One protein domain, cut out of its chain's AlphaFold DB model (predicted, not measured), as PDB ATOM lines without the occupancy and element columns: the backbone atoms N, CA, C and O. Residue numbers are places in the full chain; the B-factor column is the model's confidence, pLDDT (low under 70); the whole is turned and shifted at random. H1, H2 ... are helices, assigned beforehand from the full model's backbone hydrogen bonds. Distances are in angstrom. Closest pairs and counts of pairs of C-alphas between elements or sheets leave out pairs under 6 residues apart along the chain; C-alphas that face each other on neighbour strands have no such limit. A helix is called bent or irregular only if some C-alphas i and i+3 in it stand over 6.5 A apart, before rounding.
ATOM      1  N   ILE A   2      29.734 -30.797  21.345       68.14
ATOM      2  CA  ILE A   2      28.713 -31.388  22.241       68.14
ATOM      3  C   ILE A   2      27.779 -30.336  22.879       68.14
ATOM      4  O   ILE A   2      26.565 -30.508  22.836       68.14
ATOM      5  N   ASP A   3      28.303 -29.217  23.391       73.41
ATOM      6  CA  ASP A   3      27.463 -28.171  24.012       73.41
ATOM      7  C   ASP A   3      26.565 -27.424  23.020       73.41
ATOM      8  O   ASP A   3      25.452 -27.019  23.357       73.41
ATOM      9  N   MET A   4      27.026 -27.254  21.780       68.69
ATOM     10  CA  MET A   4      26.222 -26.651  20.716       68.69
ATOM     11  C   MET A   4      25.084 -27.594  20.306       68.69
ATOM     12  O   MET A   4      23.957 -27.144  20.111       68.69
ATOM     13  N   LEU A   5      25.362 -28.901  20.276       56.68
ATOM     14  CA  LEU A   5      24.379 -29.943  19.995       56.68
ATOM     15  C   LEU A   5      23.335 -30.045  21.117       56.68
ATOM     16  O   LEU A   5      22.147 -30.084  20.824       56.68
ATOM     17  N   LYS A   6      23.745 -29.970  22.393       71.54
ATOM     18  CA  LYS A   6      22.822 -29.922  23.544       71.54
ATOM     19  C   LYS A   6      21.915 -28.693  23.524       71.54
ATOM     20  O   LYS A   6      20.710 -28.841  23.672       71.54
ATOM     21  N   LYS A   7      22.460 -27.493  23.286       75.01
ATOM     22  CA  LYS A   7      21.644 -26.267  23.173       75.01
ATOM     23  C   LYS A   7      20.679 -26.321  21.988       75.01
ATOM     24  O   LYS A   7      19.569 -25.802  22.084       75.01
ATOM     25  N   GLY A   8      21.099 -26.932  20.878       69.01
ATOM     26  CA  GLY A   8      20.224 -27.225  19.744       69.01
ATOM     27  C   GLY A   8      19.093 -28.173  20.141       69.01
ATOM     28  O   GLY A   8      17.933 -27.862  19.891       69.01
ATOM     29  N   LEU A   9      19.428 -29.257  20.845       65.17
ATOM     30  CA  LEU A   9      18.486 -30.281  21.295       65.17
ATOM     31  C   LEU A   9      17.479 -29.748  22.326       65.17
ATOM     32  O   LEU A   9      16.297 -30.052  22.253       65.17
ATOM     33  N   GLU A  10      17.902 -28.900  23.263       73.33
ATOM     34  CA  GLU A  10      16.990 -28.242  24.209       73.33
ATOM     35  C   GLU A  10      16.040 -27.267  23.508       73.33
ATOM     36  O   GLU A  10      14.871 -27.160  23.878       73.33
ATOM     37  N   LYS A  11      16.518 -26.552  22.478       69.09
ATOM     38  CA  LYS A  11      15.652 -25.696  21.659       69.09
ATOM     39  C   LYS A  11      14.655 -26.519  20.848       69.09
ATOM     40  O   LYS A  11      13.500 -26.116  20.794       69.09
ATOM     41  N   THR A  12      15.054 -27.648  20.260       61.16
ATOM     42  CA  THR A  12      14.138 -28.519  19.502       61.16
ATOM     43  C   THR A  12      13.168 -29.276  20.406       61.16
ATOM     44  O   THR A  12      12.006 -29.424  20.044       61.16
ATOM     45  N   LEU A  13      13.574 -29.668  21.616       60.80
ATOM     46  CA  LEU A  13      12.679 -30.275  22.606       60.80
ATOM     47  C   LEU A  13      11.565 -29.326  23.062       60.80
ATOM     48  O   LEU A  13      10.484 -29.792  23.394       60.80
ATOM     49  N   LYS A  14      11.776 -28.002  23.028       62.91
ATOM     50  CA  LYS A  14      10.688 -27.030  23.257       62.91
ATOM     51  C   LYS A  14       9.633 -27.023  22.144       62.91
ATOM     52  O   LYS A  14       8.526 -26.558  22.391       62.91
ATOM     53  N   PHE A  15       9.977 -27.490  20.940       56.11
ATOM     54  CA  PHE A  15       9.034 -27.661  19.828       56.11
ATOM     55  C   PHE A  15       8.356 -29.030  19.837       56.11
ATOM     56  O   PHE A  15       7.297 -29.175  19.223       56.11
ATOM     57  N   PHE A  16       8.936 -30.019  20.524       52.27
ATOM     58  CA  PHE A  16       8.237 -31.268  20.781       52.27
ATOM     59  C   PHE A  16       7.020 -30.961  21.663       52.27
ATOM     60  O   PHE A  16       7.194 -30.392  22.746       52.27
ATOM     61  N   PRO A  17       5.795 -31.304  21.223       56.21
ATOM     62  CA  PRO A  17       4.638 -31.227  22.101       56.21
ATOM     63  C   PRO A  17       4.928 -32.060  23.347       56.21
ATOM     64  O   PRO A  17       5.557 -33.125  23.264       56.21
ATOM     65  N   ARG A  18       4.511 -31.573  24.517       58.52
ATOM     66  CA  ARG A  18       4.642 -32.370  25.735       58.52
ATOM     67  C   ARG A  18       3.823 -33.644  25.549       58.52
ATOM     68  O   ARG A  18       2.794 -33.641  24.878       58.52
ATOM     69  N   LEU A  19       4.252 -34.736  26.180       50.57
ATOM     70  CA  LEU A  19       3.438 -35.957  26.262       50.57
ATOM     71  C   LEU A  19       2.025 -35.658  26.785       50.57
ATOM     72  O   LEU A  19       1.086 -36.334  26.392       50.57
ATOM     73  N   GLU A  20       1.885 -34.624  27.613       56.74
ATOM     74  CA  GLU A  20       0.619 -34.067  28.098       56.74
ATOM     75  C   GLU A  20      -0.263 -33.516  26.963       56.74
ATOM     76  O   GLU A  20      -1.449 -33.820  26.935       56.74
ATOM     77  N   ASP A  21       0.310 -32.790  25.994       56.64
ATOM     78  CA  ASP A  21      -0.420 -32.231  24.844       56.64
ATOM     79  C   ASP A  21      -0.889 -33.351  23.897       56.64
ATOM     80  O   ASP A  21      -1.998 -33.327  23.369       56.64
ATOM     81  N   LEU A  22      -0.050 -34.378  23.704       52.61
ATOM     82  CA  LEU A  22      -0.437 -35.591  22.976       52.61
ATOM     83  C   LEU A  22      -1.525 -36.352  23.733       52.61
ATOM     84  O   LEU A  22      -2.503 -36.797  23.133       52.61
ATOM     85  N   ALA A  23      -1.360 -36.495  25.049       55.48
ATOM     86  CA  ALA A  23      -2.337 -37.143  25.898       55.48
ATOM     87  C   ALA A  23      -3.672 -36.413  25.806       55.48
ATOM     88  O   ALA A  23      -4.653 -37.088  25.586       55.48
ATOM     89  N   GLU A  24      -3.748 -35.085  25.844       58.47
ATOM     90  CA  GLU A  24      -5.021 -34.359  25.714       58.47
ATOM     91  C   GLU A  24      -5.764 -34.666  24.397       58.47
ATOM     92  O   GLU A  24      -6.991 -34.795  24.385       58.47
ATOM     93  N   VAL A  25      -5.035 -34.892  23.298       55.65
ATOM     94  CA  VAL A  25      -5.622 -35.315  22.013       55.65
ATOM     95  C   VAL A  25      -6.108 -36.773  22.044       55.65
ATOM     96  O   VAL A  25      -7.157 -37.085  21.472       55.65
ATOM     97  N   PHE A  26      -5.391 -37.673  22.728       53.00
ATOM     98  CA  PHE A  26      -5.706 -39.112  22.803       53.00
ATOM     99  C   PHE A  26      -6.551 -39.539  24.022       53.00
ATOM    100  O   PHE A  26      -7.133 -40.626  24.010       53.00
ATOM    101  N   ASP A  27      -6.636 -38.722  25.067       51.09
ATOM    102  CA  ASP A  27      -7.339 -38.964  26.335       51.09
ATOM    103  C   ASP A  27      -8.846 -39.146  26.097       51.09
ATOM    104  O   ASP A  27      -9.429 -40.090  26.630       51.09
ATOM    105  N   PRO A  28      -9.495 -38.409  25.172       47.60
ATOM    106  CA  PRO A  28     -10.866 -38.716  24.785       47.60
ATOM    107  C   PRO A  28     -11.055 -40.082  24.122       47.60
ATOM    108  O   PRO A  28     -12.126 -40.681  24.249       47.60
ATOM    109  N   LEU A  29     -10.036 -40.569  23.402       45.90
ATOM    110  CA  LEU A  29     -10.032 -41.913  22.822       45.90
ATOM    111  C   LEU A  29      -9.950 -42.967  23.935       45.90
ATOM    112  O   LEU A  29     -10.682 -43.955  23.900       45.90
ATOM    113  N   HIS A  30      -9.101 -42.730  24.942       44.11
ATOM    114  CA  HIS A  30      -8.893 -43.632  26.079       44.11
ATOM    115  C   HIS A  30     -10.079 -43.667  27.048       44.11
ATOM    116  O   HIS A  30     -10.411 -44.730  27.568       44.11
ATOM    117  N   ARG A  31     -10.758 -42.536  27.272       46.63
ATOM    118  CA  ARG A  31     -11.907 -42.446  28.191       46.63
ATOM    119  C   ARG A  31     -13.211 -43.015  27.627       46.63
ATOM    120  O   ARG A  31     -14.233 -42.962  28.304       46.63
ATOM    121  N   GLY A  32     -13.229 -43.508  26.385       36.27
ATOM    122  CA  GLY A  32     -14.458 -43.980  25.731       36.27
ATOM    123  C   GLY A  32     -15.477 -42.870  25.426       36.27
ATOM    124  O   GLY A  32     -16.495 -43.124  24.782       36.27
ATOM    125  N   GLU A  33     -15.188 -41.621  25.805       40.79
ATOM    126  CA  GLU A  33     -15.978 -40.435  25.466       40.79
ATOM    127  C   GLU A  33     -15.990 -40.174  23.950       40.79
ATOM    128  O   GLU A  33     -16.948 -39.598  23.441       40.79
ATOM    129  N   ALA A  34     -14.982 -40.656  23.206       39.40
ATOM    130  CA  ALA A  34     -14.954 -40.641  21.740       39.40
ATOM    131  C   ALA A  34     -16.096 -41.444  21.082       39.40
ATOM    132  O   ALA A  34     -16.452 -41.166  19.937       39.40
ATOM    133  N   ASN A 100     -11.035 -27.146  17.083       76.46
ATOM    134  CA  ASN A 100      -9.912 -27.249  18.016       76.46
ATOM    135  C   ASN A 100      -9.151 -28.569  17.852       76.46
ATOM    136  O   ASN A 100      -7.938 -28.547  17.700       76.46
ATOM    137  N   ILE A 101      -9.850 -29.710  17.782       81.37
ATOM    138  CA  ILE A 101      -9.196 -31.017  17.574       81.37
ATOM    139  C   ILE A 101      -8.420 -31.025  16.264       81.37
ATOM    140  O   ILE A 101      -7.277 -31.472  16.227       81.37
ATOM    141  N   PHE A 102      -9.033 -30.527  15.190       84.26
ATOM    142  CA  PHE A 102      -8.365 -30.452  13.903       84.26
ATOM    143  C   PHE A 102      -7.115 -29.564  13.980       84.26
ATOM    144  O   PHE A 102      -6.037 -29.999  13.577       84.26
ATOM    145  N   ALA A 103      -7.224 -28.362  14.549       85.51
ATOM    146  CA  ALA A 103      -6.110 -27.431  14.704       85.51
ATOM    147  C   ALA A 103      -4.982 -27.995  15.583       85.51
ATOM    148  O   ALA A 103      -3.809 -27.876  15.223       85.51
ATOM    149  N   ASP A 104      -5.322 -28.650  16.692       85.79
ATOM    150  CA  ASP A 104      -4.359 -29.248  17.615       85.79
ATOM    151  C   ASP A 104      -3.622 -30.418  16.959       85.79
ATOM    152  O   ASP A 104      -2.391 -30.472  17.001       85.79
ATOM    153  N   VAL A 105      -4.343 -31.305  16.261       86.71
ATOM    154  CA  VAL A 105      -3.732 -32.400  15.491       86.71
ATOM    155  C   VAL A 105      -2.816 -31.847  14.403       86.71
ATOM    156  O   VAL A 105      -1.676 -32.296  14.289       86.71
ATOM    157  N   MET A 106      -3.275 -30.855  13.632       89.42
ATOM    158  CA  MET A 106      -2.467 -30.210  12.594       89.42
ATOM    159  C   MET A 106      -1.183 -29.626  13.185       89.42
ATOM    160  O   MET A 106      -0.099 -29.874  12.666       89.42
ATOM    161  N   LYS A 107      -1.279 -28.893  14.298       89.66
ATOM    162  CA  LYS A 107      -0.131 -28.281  14.974       89.66
ATOM    163  C   LYS A 107       0.862 -29.330  15.470       89.66
ATOM    164  O   LYS A 107       2.060 -29.198  15.226       89.66
ATOM    165  N   ILE A 108       0.377 -30.370  16.144       89.74
ATOM    166  CA  ILE A 108       1.203 -31.453  16.689       89.74
ATOM    167  C   ILE A 108       1.917 -32.200  15.565       89.74
ATOM    168  O   ILE A 108       3.139 -32.328  15.597       89.74
ATOM    169  N   MET A 109       1.177 -32.661  14.560       89.46
ATOM    170  CA  MET A 109       1.728 -33.445  13.457       89.46
ATOM    171  C   MET A 109       2.700 -32.625  12.605       89.46
ATOM    172  O   MET A 109       3.769 -33.125  12.255       89.46
ATOM    173  N   CYS A 110       2.392 -31.347  12.352       91.86
ATOM    174  CA  CYS A 110       3.314 -30.428  11.687       91.86
ATOM    175  C   CYS A 110       4.603 -30.239  12.487       91.86
ATOM    176  O   CYS A 110       5.691 -30.338  11.923       91.86
ATOM    177  N   ASN A 111       4.508 -30.014  13.800       90.84
ATOM    178  CA  ASN A 111       5.689 -29.870  14.649       90.84
ATOM    179  C   ASN A 111       6.532 -31.149  14.655       90.84
ATOM    180  O   ASN A 111       7.746 -31.072  14.487       90.84
ATOM    181  N   VAL A 112       5.905 -32.320  14.788       90.93
ATOM    182  CA  VAL A 112       6.602 -33.613  14.746       90.93
ATOM    183  C   VAL A 112       7.305 -33.802  13.400       90.93
ATOM    184  O   VAL A 112       8.505 -34.072  13.378       90.93
ATOM    185  N   GLY A 113       6.606 -33.600  12.281       91.94
ATOM    186  CA  GLY A 113       7.189 -33.749  10.946       91.94
ATOM    187  C   GLY A 113       8.327 -32.761  10.668       91.94
ATOM    188  O   GLY A 113       9.362 -33.155  10.134       91.94
ATOM    189  N   LEU A 114       8.191 -31.498  11.090       93.49
ATOM    190  CA  LEU A 114       9.252 -30.491  10.968       93.49
ATOM    191  C   LEU A 114      10.473 -30.832  11.823       93.49
ATOM    192  O   LEU A 114      11.605 -30.679  11.366       93.49
ATOM    193  N   VAL A 115      10.273 -31.302  13.056       93.23
ATOM    194  CA  VAL A 115      11.389 -31.690  13.925       93.23
ATOM    195  C   VAL A 115      12.125 -32.902  13.361       93.23
ATOM    196  O   VAL A 115      13.353 -32.875  13.309       93.23
ATOM    197  N   LEU A 116      11.406 -33.921  12.882       91.99
ATOM    198  CA  LEU A 116      12.021 -35.066  12.207       91.99
ATOM    199  C   LEU A 116      12.829 -34.616  10.985       91.99
ATOM    200  O   LEU A 116      14.003 -34.963  10.870       91.99
ATOM    201  N   MET A 117      12.255 -33.758  10.137       91.65
ATOM    202  CA  MET A 117      12.943 -33.204   8.969       91.65
ATOM    203  C   MET A 117      14.233 -32.469   9.350       91.65
ATOM    204  O   MET A 117      15.269 -32.702   8.733       91.65
ATOM    205  N   MET A 118      14.206 -31.625  10.387       92.94
ATOM    206  CA  MET A 118      15.403 -30.920  10.861       92.94
ATOM    207  C   MET A 118      16.482 -31.878  11.382       92.94
ATOM    208  O   MET A 118      17.663 -31.676  11.102       92.94
ATOM    209  N   VAL A 119      16.097 -32.912  12.136       92.28
ATOM    210  CA  VAL A 119      17.039 -33.904  12.680       92.28
ATOM    211  C   VAL A 119      17.687 -34.712  11.558       92.28
ATOM    212  O   VAL A 119      18.911 -34.834  11.528       92.28
ATOM    213  N   PHE A 120      16.903 -35.214  10.603       90.88
ATOM    214  CA  PHE A 120      17.441 -36.003   9.496       90.88
ATOM    215  C   PHE A 120      18.234 -35.156   8.497       90.88
ATOM    216  O   PHE A 120      19.274 -35.608   8.026       90.88
ATOM    217  N   ALA A 121      17.846 -33.900   8.263       89.28
ATOM    218  CA  ALA A 121      18.669 -32.956   7.508       89.28
ATOM    219  C   ALA A 121      20.028 -32.729   8.187       89.28
ATOM    220  O   ALA A 121      21.063 -32.730   7.523       89.28
ATOM    221  N   ALA A 122      20.059 -32.595   9.518       89.72
ATOM    222  CA  ALA A 122      21.318 -32.489  10.249       89.72
ATOM    223  C   ALA A 122      22.177 -33.758  10.113       89.72
ATOM    224  O   ALA A 122      23.393 -33.647   9.982       89.72
ATOM    225  N   PHE A 123      21.573 -34.951  10.105       89.22
ATOM    226  CA  PHE A 123      22.290 -36.213   9.873       89.22
ATOM    227  C   PHE A 123      22.830 -36.343   8.448       89.22
ATOM    228  O   PHE A 123      23.966 -36.789   8.277       89.22
ATOM    229  N   TYR A 124      22.056 -35.903   7.456       83.97
ATOM    230  CA  TYR A 124      22.479 -35.826   6.060       83.97
ATOM    231  C   TYR A 124      23.709 -34.913   5.915       83.97
ATOM    232  O   TYR A 124      24.758 -35.359   5.458       83.97
ATOM    233  N   PHE A 125      23.658 -33.681   6.439       84.68
ATOM    234  CA  PHE A 125      24.802 -32.756   6.384       84.68
ATOM    235  C   PHE A 125      25.988 -33.158   7.273       84.68
ATOM    236  O   PHE A 125      27.120 -32.768   6.995       84.68
ATOM    237  N   ALA A 126      25.762 -33.934   8.334       86.96
ATOM    238  CA  ALA A 126      26.836 -34.501   9.148       86.96
ATOM    239  C   ALA A 126      27.564 -35.670   8.454       86.96
ATOM    240  O   ALA A 126      28.553 -36.161   8.997       86.96
ATOM    241  N   GLY A 127      27.092 -36.118   7.283       81.02
ATOM    242  CA  GLY A 127      27.701 -37.209   6.525       81.02
ATOM    243  C   GLY A 127      27.506 -38.581   7.171       81.02
ATOM    244  O   GLY A 127      28.327 -39.471   6.968       81.02
ATOM    245  N   ILE A 128      26.441 -38.763   7.963       78.83
ATOM    246  CA  ILE A 128      26.146 -40.050   8.619       78.83
ATOM    247  C   ILE A 128      25.812 -41.142   7.584       78.83
ATOM    248  O   ILE A 128      25.967 -42.325   7.880       78.83
ATOM    249  N   ASN A 129      25.465 -40.761   6.349       69.28
ATOM    250  CA  ASN A 129      25.391 -41.671   5.212       69.28
ATOM    251  C   ASN A 129      26.283 -41.177   4.049       69.28
ATOM    252  O   ASN A 129      25.839 -40.377   3.233       69.28
ATOM    253  N   PRO A 130      27.551 -41.614   3.968       56.65
ATOM    254  CA  PRO A 130      28.496 -41.164   2.943       56.65
ATOM    255  C   PRO A 130      28.318 -41.864   1.586       56.65
ATOM    256  O   PRO A 130      29.165 -41.695   0.711       56.65
ATOM    257  N   ALA A 131      27.270 -42.680   1.407       64.54
ATOM    258  CA  ALA A 131      26.987 -43.324   0.122       64.54
ATOM    259  C   ALA A 131      26.660 -42.306  -0.988       64.54
ATOM    260  O   ALA A 131      26.789 -42.620  -2.170       64.54
ATOM    261  N   ASP A 132      26.313 -41.080  -0.596       64.88
ATOM    262  CA  ASP A 132      25.806 -40.046  -1.481       64.88
ATOM    263  C   ASP A 132      26.906 -39.099  -1.935       64.88
ATOM    264  O   ASP A 132      27.569 -38.414  -1.150       64.88
ATOM    265  N   PRO A 170      19.218 -41.107   6.040       86.04
ATOM    266  CA  PRO A 170      18.747 -39.762   6.352       86.04
ATOM    267  C   PRO A 170      17.880 -39.142   5.252       86.04
ATOM    268  O   PRO A 170      16.905 -38.468   5.568       86.04
ATOM    269  N   GLU A 171      18.181 -39.391   3.977       83.23
ATOM    270  CA  GLU A 171      17.393 -38.852   2.866       83.23
ATOM    271  C   GLU A 171      15.995 -39.481   2.794       83.23
ATOM    272  O   GLU A 171      14.980 -38.778   2.754       83.23
ATOM    273  N   ASN A 172      15.919 -40.810   2.880       85.95
ATOM    274  CA  ASN A 172      14.649 -41.532   2.943       85.95
ATOM    275  C   ASN A 172      13.830 -41.123   4.170       85.95
ATOM    276  O   ASN A 172      12.609 -40.993   4.098       85.95
ATOM    277  N   ALA A 173      14.500 -40.876   5.295       89.25
ATOM    278  CA  ALA A 173      13.869 -40.406   6.517       89.25
ATOM    279  C   ALA A 173      13.328 -38.967   6.385       89.25
ATOM    280  O   ALA A 173      12.260 -38.655   6.924       89.25
ATOM    281  N   ILE A 174      13.998 -38.092   5.620       90.18
ATOM    282  CA  ILE A 174      13.465 -36.772   5.241       90.18
ATOM    283  C   ILE A 174      12.214 -36.940   4.376       90.18
ATOM    284  O   ILE A 174      11.188 -36.332   4.684       90.18
ATOM    285  N   LEU A 175      12.249 -37.791   3.345       87.83
ATOM    286  CA  LEU A 175      11.085 -38.060   2.489       87.83
ATOM    287  C   LEU A 175       9.910 -38.650   3.281       87.83
ATOM    288  O   LEU A 175       8.757 -38.260   3.077       87.83
ATOM    289  N   LEU A 176      10.189 -39.524   4.248       89.25
ATOM    290  CA  LEU A 176       9.191 -40.042   5.179       89.25
ATOM    291  C   LEU A 176       8.595 -38.923   6.049       89.25
ATOM    292  O   LEU A 176       7.385 -38.889   6.261       89.25
ATOM    293  N   SER A 177       9.418 -37.973   6.499       91.71
ATOM    294  CA  SER A 177       8.971 -36.803   7.269       91.71
ATOM    295  C   SER A 177       8.076 -35.880   6.433       91.71
ATOM    296  O   SER A 177       7.029 -35.441   6.908       91.71
ATOM    297  N   VAL A 178       8.431 -35.631   5.167       90.87
ATOM    298  CA  VAL A 178       7.584 -34.892   4.212       90.87
ATOM    299  C   VAL A 178       6.266 -35.629   3.978       90.87
ATOM    300  O   VAL A 178       5.202 -35.012   3.988       90.87
ATOM    301  N   THR A 179       6.312 -36.952   3.824       89.04
ATOM    302  CA  THR A 179       5.115 -37.785   3.647       89.04
ATOM    303  C   THR A 179       4.199 -37.699   4.869       89.04
ATOM    304  O   THR A 179       2.990 -37.534   4.724       89.04
ATOM    305  N   LEU A 180       4.758 -37.724   6.081       89.54
ATOM    306  CA  LEU A 180       4.008 -37.536   7.323       89.54
ATOM    307  C   LEU A 180       3.308 -36.165   7.370       89.54
ATOM    308  O   LEU A 180       2.128 -36.078   7.718       89.54
ATOM    309  N   LEU A 181       4.010 -35.100   6.968       92.51
ATOM    310  CA  LEU A 181       3.435 -33.755   6.852       92.51
ATOM    311  C   LEU A 181       2.309 -33.707   5.811       92.51
ATOM    312  O   LEU A 181       1.251 -33.143   6.076       92.51
ATOM    313  N   ALA A 182       2.487 -34.351   4.659       90.06
ATOM    314  CA  ALA A 182       1.463 -34.419   3.618       90.06
ATOM    315  C   ALA A 182       0.207 -35.194   4.064       90.06
ATOM    316  O   ALA A 182      -0.904 -34.856   3.659       90.06
ATOM    317  N   LEU A 183       0.362 -36.202   4.931       90.85
ATOM    318  CA  LEU A 183      -0.743 -36.977   5.511       90.85
ATOM    319  C   LEU A 183      -1.425 -36.288   6.699       90.85
ATOM    320  O   LEU A 183      -2.489 -36.725   7.137       90.85
ATOM    321  N   THR A 184      -0.847 -35.205   7.218       91.79
ATOM    322  CA  THR A 184      -1.342 -34.509   8.413       91.79
ATOM    323  C   THR A 184      -2.809 -34.061   8.294       91.79
ATOM    324  O   THR A 184      -3.575 -34.364   9.212       91.79
ATOM    325  N   PRO A 185      -3.277 -33.466   7.175       91.03
ATOM    326  CA  PRO A 185      -4.693 -33.131   7.004       91.03
ATOM    327  C   PRO A 185      -5.619 -34.351   7.059       91.03
ATOM    328  O   PRO A 185      -6.695 -34.278   7.647       91.03
ATOM    329  N   VAL A 186      -5.197 -35.490   6.496       90.66
ATOM    330  CA  VAL A 186      -5.981 -36.737   6.522       90.66
ATOM    331  C   VAL A 186      -6.120 -37.237   7.947       90.66
ATOM    332  O   VAL A 186      -7.224 -37.551   8.381       90.66
ATOM    333  N   ILE A 187      -5.015 -37.269   8.692       91.16
ATOM    334  CA  ILE A 187      -5.005 -37.679  10.098       91.16
ATOM    335  C   ILE A 187      -5.904 -36.746  10.919       91.16
ATOM    336  O   ILE A 187      -6.736 -37.224  11.689       91.16
ATOM    337  N   GLY A 188      -5.810 -35.431  10.694       90.99
ATOM    338  CA  GLY A 188      -6.686 -34.431  11.307       90.99
ATOM    339  C   GLY A 188      -8.165 -34.711  11.055       90.99
ATOM    340  O   GLY A 188      -8.955 -34.761  11.997       90.99
ATOM    341  N   ILE A 189      -8.549 -34.959   9.801       91.12
ATOM    342  CA  ILE A 189      -9.938 -35.276   9.437       91.12
ATOM    343  C   ILE A 189     -10.377 -36.598  10.079       91.12
ATOM    344  O   ILE A 189     -11.439 -36.647  10.700       91.12
ATOM    345  N   LEU A 190      -9.559 -37.650   9.998       90.73
ATOM    346  CA  LEU A 190      -9.870 -38.967  10.563       90.73
ATOM    347  C   LEU A 190     -10.110 -38.915  12.075       90.73
ATOM    348  O   LEU A 190     -11.062 -39.528  12.557       90.73
ATOM    349  N   LEU A 191      -9.307 -38.148  12.816       88.81
ATOM    350  CA  LEU A 191      -9.483 -37.956  14.261       88.81
ATOM    351  C   LEU A 191     -10.678 -37.054  14.605       88.81
ATOM    352  O   LEU A 191     -11.238 -37.147  15.698       88.81
ATOM    353  N   THR A 192     -11.114 -36.223  13.661       86.81
ATOM    354  CA  THR A 192     -12.261 -35.327  13.828       86.81
ATOM    355  C   THR A 192     -13.598 -36.024  13.524       86.81
ATOM    356  O   THR A 192     -14.626 -35.686  14.117       86.81
ATOM    357  N   ILE A 193     -13.610 -37.051  12.663       86.90
ATOM    358  CA  ILE A 193     -14.823 -37.794  12.268       86.90
ATOM    359  C   ILE A 193     -15.636 -38.330  13.463       86.90
ATOM    360  O   ILE A 193     -16.848 -38.097  13.475       86.90
ATOM    361  N   PRO A 194     -15.054 -38.999  14.480       84.49
ATOM    362  CA  PRO A 194     -15.818 -39.517  15.621       84.49
ATOM    363  C   PRO A 194     -16.567 -38.429  16.399       84.49
ATOM    364  O   PRO A 194     -17.636 -38.682  16.948       84.49
ATOM    365  N   ARG A 195     -16.020 -37.209  16.416       79.83
ATOM    366  CA  ARG A 195     -16.572 -36.043  17.119       79.83
ATOM    367  C   ARG A 195     -17.564 -35.240  16.277       79.83
ATOM    368  O   ARG A 195     -18.381 -34.507  16.828       79.83
ATOM    369  N   SER A 196     -17.499 -35.368  14.957       81.65
ATOM    370  CA  SER A 196     -18.440 -34.717  14.049       81.65
ATOM    371  C   SER A 196     -19.828 -35.369  14.099       81.65
ATOM    372  O   SER A 196     -19.968 -36.592  14.106       81.65
ATOM    373  N   THR A 197     -20.882 -34.553  14.093       81.61
ATOM    374  CA  THR A 197     -22.278 -35.020  14.088       81.61
ATOM    375  C   THR A 197     -23.033 -34.529  12.854       81.61
ATOM    376  O   THR A 197     -22.736 -33.467  12.306       81.61
ATOM    377  N   GLY A 198     -24.050 -35.283  12.428       85.53
ATOM    378  CA  GLY A 198     -24.939 -34.891  11.331       85.53
ATOM    379  C   GLY A 198     -24.236 -34.808   9.970       85.53
ATOM    380  O   GLY A 198     -23.408 -35.656   9.638       85.53
ATOM    381  N   ALA A 199     -24.570 -33.781   9.184       87.63
ATOM    382  CA  ALA A 199     -24.045 -33.591   7.828       87.63
ATOM    383  C   ALA A 199     -22.513 -33.440   7.785       87.63
ATOM    384  O   ALA A 199     -21.881 -33.929   6.852       87.63
ATOM    385  N   LEU A 200     -21.909 -32.839   8.818       84.47
ATOM    386  CA  LEU A 200     -20.458 -32.641   8.900       84.47
ATOM    387  C   LEU A 200     -19.696 -33.975   8.867       84.47
ATOM    388  O   LEU A 200     -18.673 -34.088   8.203       84.47
ATOM    389  N   ARG A 201     -20.233 -35.007   9.529       86.10
ATOM    390  CA  ARG A 201     -19.625 -36.344   9.559       86.10
ATOM    391  C   ARG A 201     -19.595 -36.991   8.184       86.10
ATOM    392  O   ARG A 201     -18.598 -37.602   7.815       86.10
ATOM    393  N   VAL A 202     -20.682 -36.844   7.427       90.04
ATOM    394  CA  VAL A 202     -20.771 -37.357   6.055       90.04
ATOM    395  C   VAL A 202     -19.777 -36.621   5.160       90.04
ATOM    396  O   VAL A 202     -19.036 -37.266   4.428       90.04
ATOM    397  N   ILE A 203     -19.697 -35.292   5.275       90.66
ATOM    398  CA  ILE A 203     -18.745 -34.474   4.511       90.66
ATOM    399  C   ILE A 203     -17.300 -34.883   4.821       90.66
ATOM    400  O   ILE A 203     -16.535 -35.139   3.897       90.66
ATOM    401  N   PHE A 204     -16.925 -35.014   6.096       89.22
ATOM    402  CA  PHE A 204     -15.576 -35.447   6.469       89.22
ATOM    403  C   PHE A 204     -15.247 -36.864   6.007       89.22
ATOM    404  O   PHE A 204     -14.118 -37.101   5.587       89.22
ATOM    405  N   LEU A 205     -16.210 -37.789   6.021       91.74
ATOM    406  CA  LEU A 205     -16.013 -39.124   5.455       91.74
ATOM    407  C   LEU A 205     -15.758 -39.070   3.946       91.74
ATOM    408  O   LEU A 205     -14.826 -39.714   3.477       91.74
ATOM    409  N   VAL A 206     -16.538 -38.286   3.197       93.58
ATOM    410  CA  VAL A 206     -16.342 -38.119   1.747       93.58
ATOM    411  C   VAL A 206     -14.974 -37.509   1.457       93.58
ATOM    412  O   VAL A 206     -14.232 -38.057   0.649       93.58
ATOM    413  N   ILE A 207     -14.595 -36.437   2.161       92.02
ATOM    414  CA  ILE A 207     -13.283 -35.802   1.987       92.02
ATOM    415  C   ILE A 207     -12.155 -36.780   2.333       92.02
ATOM    416  O   ILE A 207     -11.189 -36.872   1.584       92.02
ATOM    417  N   ALA A 208     -12.269 -37.535   3.430       91.30
ATOM    418  CA  ALA A 208     -11.263 -38.524   3.804       91.30
ATOM    419  C   ALA A 208     -11.109 -39.612   2.729       91.30
ATOM    420  O   ALA A 208      -9.984 -39.953   2.370       91.30
ATOM    421  N   VAL A 209     -12.217 -40.122   2.183       92.61
ATOM    422  CA  VAL A 209     -12.200 -41.120   1.100       92.61
ATOM    423  C   VAL A 209     -11.587 -40.545  -0.176       92.61
ATOM    424  O   VAL A 209     -10.728 -41.196  -0.760       92.61
ATOM    425  N   GLU A 210     -11.964 -39.331  -0.582       92.90
ATOM    426  CA  GLU A 210     -11.387 -38.638  -1.744       92.90
ATOM    427  C   GLU A 210      -9.881 -38.417  -1.583       92.90
ATOM    428  O   GLU A 210      -9.107 -38.644  -2.510       92.90
ATOM    429  N   PHE A 211      -9.432 -38.031  -0.389       90.37
ATOM    430  CA  PHE A 211      -8.015 -37.799  -0.130       90.37
ATOM    431  C   PHE A 211      -7.215 -39.105  -0.144       90.37
ATOM    432  O   PHE A 211      -6.144 -39.181  -0.744       90.37
ATOM    433  N   VAL A 212      -7.757 -40.162   0.467       88.60
ATOM    434  CA  VAL A 212      -7.179 -41.510   0.409       88.60
ATOM    435  C   VAL A 212      -7.135 -42.008  -1.037       88.60
ATOM    436  O   VAL A 212      -6.107 -42.521  -1.477       88.60
ATOM    437  N   TYR A 213      -8.201 -41.798  -1.809       89.33
ATOM    438  CA  TYR A 213      -8.244 -42.125  -3.232       89.33
ATOM    439  C   TYR A 213      -7.207 -41.333  -4.035       89.33
ATOM    440  O   TYR A 213      -6.523 -41.917  -4.871       89.33
ATOM    441  N   ALA A 214      -7.023 -40.039  -3.762       87.60
ATOM    442  CA  ALA A 214      -6.000 -39.218  -4.405       87.60
ATOM    443  C   ALA A 214      -4.580 -39.739  -4.119       87.60
ATOM    444  O   ALA A 214      -3.775 -39.840  -5.043       87.60
ATOM    445  N   ILE A 215      -4.293 -40.147  -2.877       84.33
ATOM    446  CA  ILE A 215      -3.012 -40.772  -2.509       84.33
ATOM    447  C   ILE A 215      -2.826 -42.086  -3.271       84.33
ATOM    448  O   ILE A 215      -1.809 -42.277  -3.937       84.33
ATOM    449  N   PHE A 216      -3.827 -42.971  -3.248       83.09
ATOM    450  CA  PHE A 216      -3.768 -44.231  -3.988       83.09
ATOM    451  C   PHE A 216      -3.630 -44.011  -5.493       83.09
ATOM    452  O   PHE A 216      -2.911 -44.755  -6.151       83.09
ATOM    453  N   ARG A 217      -4.262 -42.978  -6.054       82.31
ATOM    454  CA  ARG A 217      -4.132 -42.624  -7.468       82.31
ATOM    455  C   ARG A 217      -2.703 -42.226  -7.817       82.31
ATOM    456  O   ARG A 217      -2.220 -42.654  -8.856       82.31
ATOM    457  N   VAL A 218      -2.026 -41.454  -6.971       77.23
ATOM    458  CA  VAL A 218      -0.608 -41.107  -7.172       77.23
ATOM    459  C   VAL A 218       0.291 -42.336  -7.008       77.23
ATOM    460  O   VAL A 218       1.270 -42.480  -7.732       77.23
ATOM    461  N   MET A 219      -0.050 -43.253  -6.098       70.94
ATOM    462  CA  MET A 219       0.718 -44.483  -5.885       70.94
ATOM    463  C   MET A 219       0.542 -45.523  -7.003       70.94
ATOM    464  O   MET A 219       1.510 -46.176  -7.378       70.94
ATOM    465  N   MET A 220      -0.679 -45.703  -7.517       74.26
ATOM    466  CA  MET A 220      -1.002 -46.668  -8.580       74.26
ATOM    467  C   MET A 220      -0.742 -46.102  -9.977       74.26
ATOM    468  O   MET A 220      -0.366 -46.835 -10.887       74.26
ATOM    469  N   GLY A 221      -0.967 -44.800 -10.156       60.80
ATOM    470  CA  GLY A 221      -0.645 -44.070 -11.372       60.80
ATOM    471  C   GLY A 221       0.852 -43.816 -11.429       60.80
ATOM    472  O   GLY A 221       1.301 -42.710 -11.139       60.80
TER     473      GLY A 221
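This is residues 2 to 34, 100 to 132 and 170 to 221 of the 227 residues of the protein "Uncharacterized protein AF_1633" of Archaeoglobus fulgidus (strain ATCC 49558 / VC-16 / DSM 4304 / JCM 9628 / NBRC 100126) (UniProt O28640). The domain is a flat, loose layer of helices: the bent helix H4 runs back along one side of the long helix H3, and H1 and H2 follow each other along H3's other side. Beyond H4b the chain folds back into H5, a long arm that splays away from H4a. The 118 residues printed have five named helices, H1 to H5 in chain order, and no named strand: all helix. The whole is loose, with a radius of gyration of the C-alphas of 17.7 A and spans of 54 by 40 by 19 A.

H4, residues 170 to 195, was assigned as one helix by its hydrogen bonds but is bent: C-alphas 182 and 185 are 7.1 A apart. Its arms, H4a, residues 170 to 182, and H4b, residues 185 to 195, stand at a steep tilt of 44 degrees; H4b is irregular, with C-alphas 191 and 194 6.7 A apart. H3, residues 100 to 125, touches H4a, opposite ways at a shallow tilt of 15 degrees, closest at the C-alphas of Phe 120 and Pro 170, 5.1 A. With residues 101 to 106 alone H3 touches H4b, closest at C-alphas 102 and 188, 5.0 A. H5, residues 199 to 220, forms a helical hairpin with H4b at 30 degrees, closest at C-alphas 193 and 201, 5.7 A, and is apart from H3. H2, residues 19 to 30, touches H3 at a steep tilt of 47 degrees, closest at C-alphas 25 and 101, 7.1 A; it is only just irregular, C-alphas 25 and 28 being 6.8 A apart. H1, residues 2 to 13, is close to H3 but not clearly touching. Every O i to N i+4 pair is within hydrogen-bond range in H1, H3, H4a and H5, against 6 of 8 in H2 and 5 of 7 in H4b.

H3 is 37.0 A long, from C-alpha 100 at (-9.912, -27.249, 18.016); H5 is 31.2 A, ending at C-alpha 220, (-1.002, -46.668, -8.580).

Residues 35 to 99 and 133 to 169 are not printed, with C-alpha gaps of 14.8 A and 10.5 A. Confidence is under 70 at 34 residues, among them 11 to 34.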